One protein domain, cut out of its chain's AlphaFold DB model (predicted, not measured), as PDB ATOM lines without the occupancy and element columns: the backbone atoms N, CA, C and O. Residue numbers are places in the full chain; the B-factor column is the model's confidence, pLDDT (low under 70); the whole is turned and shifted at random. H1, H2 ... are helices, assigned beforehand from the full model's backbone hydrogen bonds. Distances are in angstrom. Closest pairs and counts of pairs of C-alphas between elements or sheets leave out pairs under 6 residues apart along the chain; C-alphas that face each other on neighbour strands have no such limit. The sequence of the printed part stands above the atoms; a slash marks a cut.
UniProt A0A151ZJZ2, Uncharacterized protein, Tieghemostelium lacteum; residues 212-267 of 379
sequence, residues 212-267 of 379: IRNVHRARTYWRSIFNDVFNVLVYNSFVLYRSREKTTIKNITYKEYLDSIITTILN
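This is residues 212 to 267 of the 379 residues of an uncharacterized protein of Tieghemostelium lacteum (UniProt A0A151ZJZ2). One long helix, H1, makes the long axis, and a shorter helix, H2, points away from it nearly at a right angle. Residues 212 to 220 run back beside the first half of H1, and the link of residues 245 to 253 loops out past its end and folds back to H2. The printed part has 56 residues with two named helices, H1 then H2, and no named strand; the class is all helix. It is loose, with a radius of gyration of the C-alphas of 13.7 A, and spans 44 by 24 by 16 A.

H1, residues 221 to 244, begins at C-alpha 221 (12.553, 52.618, 15.613) and is 35.2 A long. H2, residues 254 to 267, is 20.1 A long and ends at C-alpha 267 (31.727, 43.298, 40.084).

H1 and H2 only just touch, with 3 pairs of C-alphas within 8 A, through residues 235 to 238 and 254 to 257 alone. The closest C-alphas, of Phe 238 and Tyr 254, are 6.8 A apart. Their lines are about perpendicular, at 79 degrees. In H1 and H2 every O i to N i+4 pair is within hydrogen-bond range.

The C-alphas farthest apart, of Arg 219 and Thr 247, are 44.1 A apart. Residues 243 to 250 and 262 to 267 stand free. The printed part has no cut, and the link from H1 to H2 is short. pLDDT is under 70 at residues 214 to 219 and 245 to 250.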
ATOM      1  N   ILE A 212      29.822  40.956  17.374       77.81
ATOM      2  CA  ILE A 212      29.547  40.834  18.810       77.81
ATOM      3  C   ILE A 212      28.343  41.663  19.256       77.81
ATOM      4  O   ILE A 212      27.940  41.573  20.411       77.81
ATOM      5  N   ARG A 213      27.728  42.429  18.345       72.56
ATOM      6  CA  ARG A 213      26.494  43.154  18.630       72.56
ATOM      7  C   ARG A 213      25.412  42.172  19.030       72.56
ATOM      8  O   ARG A 213      25.206  41.139  18.388       72.56
ATOM      9  N   ASN A 214      24.657  42.566  20.037       65.69
ATOM     10  CA  ASN A 214      23.470  41.836  20.387       65.69
ATOM     11  C   ASN A 214      22.385  42.103  19.334       65.69
ATOM     12  O   ASN A 214      21.920  43.232  19.166       65.69
ATOM     13  N   VAL A 215      22.008  41.071  18.576       57.00
ATOM     14  CA  VAL A 215      21.030  41.172  17.478       57.00
ATOM     15  C   VAL A 215      19.604  41.057  18.017       57.00
ATOM     16  O   VAL A 215      18.727  40.472  17.377       57.00
ATOM     17  N   HIS A 216      19.330  41.607  19.204       56.06
ATOM     18  CA  HIS A 216      17.951  41.712  19.653       56.06
ATOM     19  C   HIS A 216      17.158  42.461  18.604       56.06
ATOM     20  O   HIS A 216      17.514  43.562  18.174       56.06
ATOM     21  N   ARG A 217      16.074  41.823  18.165       58.53
ATOM     22  CA  ARG A 217      15.179  42.372  17.162       58.53
ATOM     23  C   ARG A 217      14.547  43.634  17.744       58.53
ATOM     24  O   ARG A 217      13.511  43.567  18.401       58.53
ATOM     25  N   ALA A 218      15.169  44.785  17.502       64.25
ATOM     26  CA  ALA A 218      14.623  46.083  17.856       64.25
ATOM     27  C   ALA A 218      13.359  46.308  17.013       64.25
ATOM     28  O   ALA A 218      13.404  46.661  15.827       64.25
ATOM     29  N   ARG A 219      12.206  45.988  17.612       66.62
ATOM     30  CA  ARG A 219      10.899  46.100  16.955       66.62
ATOM     31  C   ARG A 219      10.521  47.565  16.733       66.62
ATOM     32  O   ARG A 219       9.929  47.874  15.703       66.62
ATOM     33  N   THR A 220      10.934  48.456  17.636       76.75
ATOM     34  CA  THR A 220      10.690  49.899  17.549       76.75
ATOM     35  C   THR A 220      11.872  50.643  16.930       76.75
ATOM     36  O   THR A 220      13.035  50.253  17.070       76.75
ATOM     37  N   TYR A 221      11.563  51.739  16.234       80.31
ATOM     38  CA  TYR A 221      12.553  52.618  15.613       80.31
ATOM     39  C   TYR A 221      13.571  53.146  16.632       80.31
ATOM     40  O   TYR A 221      14.771  52.992  16.425       80.31
ATOM     41  N   TRP A 222      13.094  53.695  17.754       80.62
ATOM     42  CA  TRP A 222      13.956  54.327  18.753       80.62
ATOM     43  C   TRP A 222      14.950  53.339  19.374       80.62
ATOM     44  O   TRP A 222      16.114  53.686  19.518       80.62
ATOM     45  N   ARG A 223      14.550  52.082  19.636       82.31
ATOM     46  CA  ARG A 223      15.465  51.041  20.145       82.31
ATOM     47  C   ARG A 223      16.568  50.723  19.146       82.31
ATOM     48  O   ARG A 223      17.707  50.494  19.528       82.31
ATOM     49  N   SER A 224      16.237  50.712  17.855       82.94
ATOM     50  CA  SER A 224      17.229  50.481  16.806       82.94
ATOM     51  C   SER A 224      18.229  51.632  16.704       82.94
ATOM     52  O   SER A 224      19.401  51.358  16.473       82.94
ATOM     53  N   ILE A 225      17.780  52.882  16.850       85.88
ATOM     54  CA  ILE A 225      18.670  54.051  16.855       85.88
ATOM     55  C   ILE A 225      19.519  54.071  18.127       85.88
ATOM     56  O   ILE A 225      20.734  54.195  18.030       85.88
ATOM     57  N   PHE A 226      18.906  53.863  19.294       87.56
ATOM     58  CA  PHE A 226      19.595  53.776  20.579       87.56
ATOM     59  C   PHE A 226      20.714  52.732  20.546       87.56
ATOM     60  O   PHE A 226      21.848  53.046  20.881       87.56
ATOM     61  N   ASN A 227      20.431  51.522  20.053       86.12
ATOM     62  CA  ASN A 227      21.446  50.479  19.934       86.12
ATOM     63  C   ASN A 227      22.587  50.876  18.987       86.12
ATOM     64  O   ASN A 227      23.731  50.514  19.246       86.12
ATOM     65  N   ASP A 228      22.316  51.586  17.889       87.19
ATOM     66  CA  ASP A 228      23.383  52.044  16.988       87.19
ATOM     67  C   ASP A 228      24.270  53.097  17.669       87.19
ATOM     68  O   ASP A 228      25.492  52.979  17.628       87.19
ATOM     69  N   VAL A 229      23.665  54.066  18.363       89.56
ATOM     70  CA  VAL A 229      24.386  55.090  19.137       89.56
ATOM     71  C   VAL A 229      25.202  54.452  20.261       89.56
ATOM     72  O   VAL A 229      26.396  54.714  20.368       89.56
ATOM     73  N   PHE A 230      24.601  53.557  21.044       89.75
ATOM     74  CA  PHE A 230      25.280  52.830  22.115       89.75
ATOM     75  C   PHE A 230      26.495  52.059  21.589       89.75
ATOM     76  O   PHE A 230      27.597  52.194  22.113       89.75
ATOM     77  N   ASN A 231      26.335  51.313  20.493       89.75
ATOM     78  CA  ASN A 231      27.450  50.586  19.889       89.75
ATOM     79  C   ASN A 231      28.559  51.516  19.374       89.75
ATOM     80  O   ASN A 231      29.728  51.141  19.426       89.75
ATOM     81  N   VAL A 232      28.217  52.707  18.875       91.81
ATOM     82  CA  VAL A 232      29.209  53.719  18.481       91.81
ATOM     83  C   VAL A 232      29.977  54.231  19.700       91.81
ATOM     84  O   VAL A 232      31.200  54.309  19.633       91.81
ATOM     85  N   LEU A 233      29.299  54.519  20.815       92.00
ATOM     86  CA  LEU A 233      29.945  54.973  22.053       92.00
ATOM     87  C   LEU A 233      30.939  53.936  22.588       92.00
ATOM     88  O   LEU A 233      32.092  54.270  22.856       92.00
ATOM     89  N   VAL A 234      30.522  52.671  22.663       91.75
ATOM     90  CA  VAL A 234      31.376  51.576  23.145       91.75
ATOM     91  C   VAL A 234      32.530  51.279  22.176       91.75
ATOM     92  O   VAL A 234      33.654  50.980  22.581       91.75
ATOM     93  N   TYR A 235      32.298  51.402  20.870       93.69
ATOM     94  CA  TYR A 235      33.373  51.289  19.887       93.69
ATOM     95  C   TYR A 235      34.385  52.440  20.005       93.69
ATOM     96  O   TYR A 235      35.594  52.214  19.968       93.69
ATOM     97  N   ASN A 236      33.918  53.672  20.187       94.81
ATOM     98  CA  ASN A 236      34.781  54.833  20.375       94.81
ATOM     99  C   ASN A 236      35.608  54.735  21.660       94.81
ATOM    100  O   ASN A 236      36.790  55.077  21.642       94.81
ATOM    101  N   SER A 237      35.028  54.234  22.756       93.62
ATOM    102  CA  SER A 237      35.773  54.013  23.999       93.62
ATOM    103  C   SER A 237      36.897  52.989  23.802       93.62
ATOM    104  O   SER A 237      38.009  53.204  24.281       93.62
ATOM    105  N   PHE A 238      36.670  51.945  22.994       92.88
ATOM    106  CA  PHE A 238      37.715  51.002  22.586       92.88
ATOM    107  C   PHE A 238      38.822  51.656  21.746       92.88
ATOM    108  O   PHE A 238      40.006  51.393  21.966       92.88
ATOM    109  N   VAL A 239      38.468  52.517  20.784       92.19
ATOM    110  CA  VAL A 239      39.457  53.256  19.977       92.19
ATOM    111  C   VAL A 239      40.336  54.138  20.872       92.19
ATOM    112  O   VAL A 239      41.558  54.155  20.705       92.19
ATOM    113  N   LEU A 240      39.741  54.825  21.851       91.50
ATOM    114  CA  LEU A 240      40.470  55.648  22.820       91.50
ATOM    115  C   LEU A 240      41.365  54.810  23.734       91.50
ATOM    116  O   LEU A 240      42.529  55.162  23.920       91.50
ATOM    117  N   TYR A 241      40.856  53.687  24.246       89.69
ATOM    118  CA  TYR A 241      41.625  52.736  25.048       89.69
ATOM    119  C   TYR A 241      42.892  52.290  24.303       89.69
ATOM    120  O   TYR A 241      44.006  52.487  24.784       89.69
ATOM    121  N   ARG A 242      42.742  51.828  23.052       87.25
ATOM    122  CA  ARG A 242      43.882  51.419  22.214       87.25
ATOM    123  C   ARG A 242      44.845  52.552  21.881       87.25
ATOM    124  O   ARG A 242      46.019  52.299  21.636       87.25
ATOM    125  N   SER A 243      44.353  53.787  21.822       84.50
ATOM    126  CA  SER A 243      45.187  54.953  21.515       84.50
ATOM    127  C   SER A 243      46.042  55.396  22.704       84.50
ATOM    128  O   SER A 243      47.081  56.020  22.485       84.50
ATOM    129  N   ARG A 244      45.621  55.079  23.939       81.62
ATOM    130  CA  ARG A 244      46.353  55.386  25.178       81.62
ATOM    131  C   ARG A 244      47.436  54.354  25.501       81.62
ATOM    132  O   ARG A 244      48.510  54.744  25.941       81.62
ATOM    133  N   GLU A 245      47.206  53.070  25.231       69.00
ATOM    134  CA  GLU A 245      48.131  51.975  25.589       69.00
ATOM    135  C   GLU A 245      49.344  51.815  24.646       69.00
ATOM    136  O   GLU A 245      49.747  50.707  24.299       69.00
ATOM    137  N   LYS A 246      49.956  52.920  24.205       56.84
ATOM    138  CA  LYS A 246      50.987  52.924  23.152       56.84
ATOM    139  C   LYS A 246      52.301  52.194  23.472       56.84
ATOM    140  O   LYS A 246      53.144  52.149  22.582       56.84
ATOM    141  N   THR A 247      52.516  51.642  24.668       50.88
ATOM    142  CA  THR A 247      53.890  51.333  25.103       50.88
ATOM    143  C   THR A 247      54.220  49.914  25.557       50.88
ATOM    144  O   THR A 247      55.391  49.583  25.443       50.88
ATOM    145  N   THR A 248      53.307  49.026  25.967       52.09
ATOM    146  CA  THR A 248      53.761  47.681  26.435       52.09
ATOM    147  C   THR A 248      52.686  46.601  26.577       52.09
ATOM    148  O   THR A 248      53.020  45.438  26.799       52.09
ATOM    149  N   ILE A 249      51.400  46.932  26.455       57.12
ATOM    150  CA  ILE A 249      50.319  45.995  26.786       57.12
ATOM    151  C   ILE A 249      49.867  45.231  25.537       57.12
ATOM    152  O   ILE A 249      49.741  45.771  24.436       57.12
ATOM    153  N   LYS A 250      49.647  43.924  25.718       64.19
ATOM    154  CA  LYS A 250      49.108  42.990  24.726       64.19
ATOM    155  C   LYS A 250      47.911  43.616  24.003       64.19
ATOM    156  O   LYS A 250      46.939  43.989  24.644       64.19
ATOM    157  N   ASN A 251      47.962  43.670  22.668       77.69
ATOM    158  CA  ASN A 251      46.848  44.131  21.834       77.69
ATOM    159  C   ASN A 251      45.572  43.329  22.158       77.69
ATOM    160  O   ASN A 251      45.404  42.215  21.656       77.69
ATOM    161  N   ILE A 252      44.674  43.894  22.966       85.62
ATOM    162  CA  ILE A 252      43.383  43.269  23.244       85.62
ATOM    163  C   ILE A 252      42.451  43.422  22.040       85.62
ATOM    164  O   ILE A 252      42.437  44.429  21.321       85.62
ATOM    165  N   THR A 253      41.647  42.398  21.800       89.38
ATOM    166  CA  THR A 253      40.573  42.440  20.810       89.38
ATOM    167  C   THR A 253      39.386  43.247  21.338       89.38
ATOM    168  O   THR A 253      39.188  43.375  22.543       89.38
ATOM    169  N   TYR A 254      38.532  43.752  20.438       90.06
ATOM    170  CA  TYR A 254      37.312  44.472  20.840       90.06
ATOM    171  C   TYR A 254      36.406  43.620  21.743       90.06
ATOM    172  O   TYR A 254      35.780  44.134  22.658       90.06
ATOM    173  N   LYS A 255      36.381  42.300  21.528       88.06
ATOM    174  CA  LYS A 255      35.650  41.368  22.387       88.06
ATOM    175  C   LYS A 255      36.228  41.316  23.803       88.06
ATOM    176  O   LYS A 255      35.472  41.423  24.752       88.06
ATOM    177  N   GLU A 256      37.545  41.172  23.935       88.62
ATOM    178  CA  GLU A 256      38.210  41.141  25.248       88.62
ATOM    179  C   GLU A 256      38.025  42.465  25.998       88.62
ATOM    180  O   GLU A 256      37.789  42.463  27.202       88.62
ATOM    181  N   TYR A 257      38.038  43.587  25.273       90.44
ATOM    182  CA  TYR A 257      37.696  44.894  25.827       90.44
ATOM    183  C   TYR A 257      36.260  44.939  26.370       90.44
ATOM    184  O   TYR A 257      36.050  45.357  27.505       90.44
ATOM    185  N   LEU A 258      35.271  44.465  25.605       88.75
ATOM    186  CA  LEU A 258      33.887  44.390  26.085       88.75
ATOM    187  C   LEU A 258      33.745  43.481  27.307       88.75
ATOM    188  O   LEU A 258      33.092  43.868  28.272       88.75
ATOM    189  N   ASP A 259      34.367  42.302  27.275       85.50
ATOM    190  CA  ASP A 259      34.341  41.351  28.389       85.50
ATOM    191  C   ASP A 259      34.914  41.999  29.668       85.50
ATOM    192  O   ASP A 259      34.391  41.770  30.760       85.50
ATOM    193  N   SER A 260      35.935  42.858  29.534       85.12
ATOM    194  CA  SER A 260      36.519  43.611  30.653       85.12
ATOM    195  C   SER A 260      35.541  44.628  31.248       85.12
ATOM    196  O   SER A 260      35.341  44.627  32.459       85.12
ATOM    197  N   ILE A 261      34.844  45.404  30.406       86.00
ATOM    198  CA  ILE A 261      33.831  46.376  30.850       86.00
ATOM    199  C   ILE A 261      32.699  45.659  31.585       86.00
ATOM    200  O   ILE A 261      32.314  46.070  32.675       86.00
ATOM    201  N   ILE A 262      32.174  44.583  30.993       82.88
ATOM    202  CA  ILE A 262      31.062  43.820  31.569       82.88
ATOM    203  C   ILE A 262      31.467  43.249  32.928       82.88
ATOM    204  O   ILE A 262      30.700  43.336  33.879       82.88
ATOM    205  N   THR A 263      32.680  42.704  33.036       79.56
ATOM    206  CA  THR A 263      33.191  42.169  34.304       79.56
ATOM    207  C   THR A 263      33.307  43.264  35.366       79.56
ATOM    208  O   THR A 263      32.920  43.037  36.506       79.56
ATOM    209  N   THR A 264      33.793  44.455  35.007       78.06
ATOM    210  CA  THR A 264      33.879  45.591  35.936       78.06
ATOM    211  C   THR A 264      32.504  46.030  36.434       78.06
ATOM    212  O   THR A 264      32.345  46.198  37.638       78.06
ATOM    213  N   ILE A 265      31.517  46.169  35.542       76.06
ATOM    214  CA  ILE A 265      30.148  46.564  35.912       76.06
ATOM    215  C   ILE A 265      29.533  45.529  36.861       76.06
ATOM    216  O   ILE A 265      29.067  45.882  37.939       76.06
ATOM    217  N   LEU A 266      29.612  44.243  36.505       72.62
ATOM    218  CA  LEU A 266      29.055  43.164  37.324       72.62
ATOM    219  C   LEU A 266      29.717  43.063  38.706       72.62
ATOM    220  O   LEU A 266      29.048  42.760  39.687       72.62
ATOM    221  N   ASN A 267      31.023  43.323  38.801       72.00
ATOM    222  CA  ASN A 267      31.727  43.298  40.084       72.00
ATOM    223  C   ASN A 267      31.383  44.513  40.972       72.00
ATOM    224  O   ASN A 267      31.402  44.394  42.199       72.00
TER     225      ASN A 267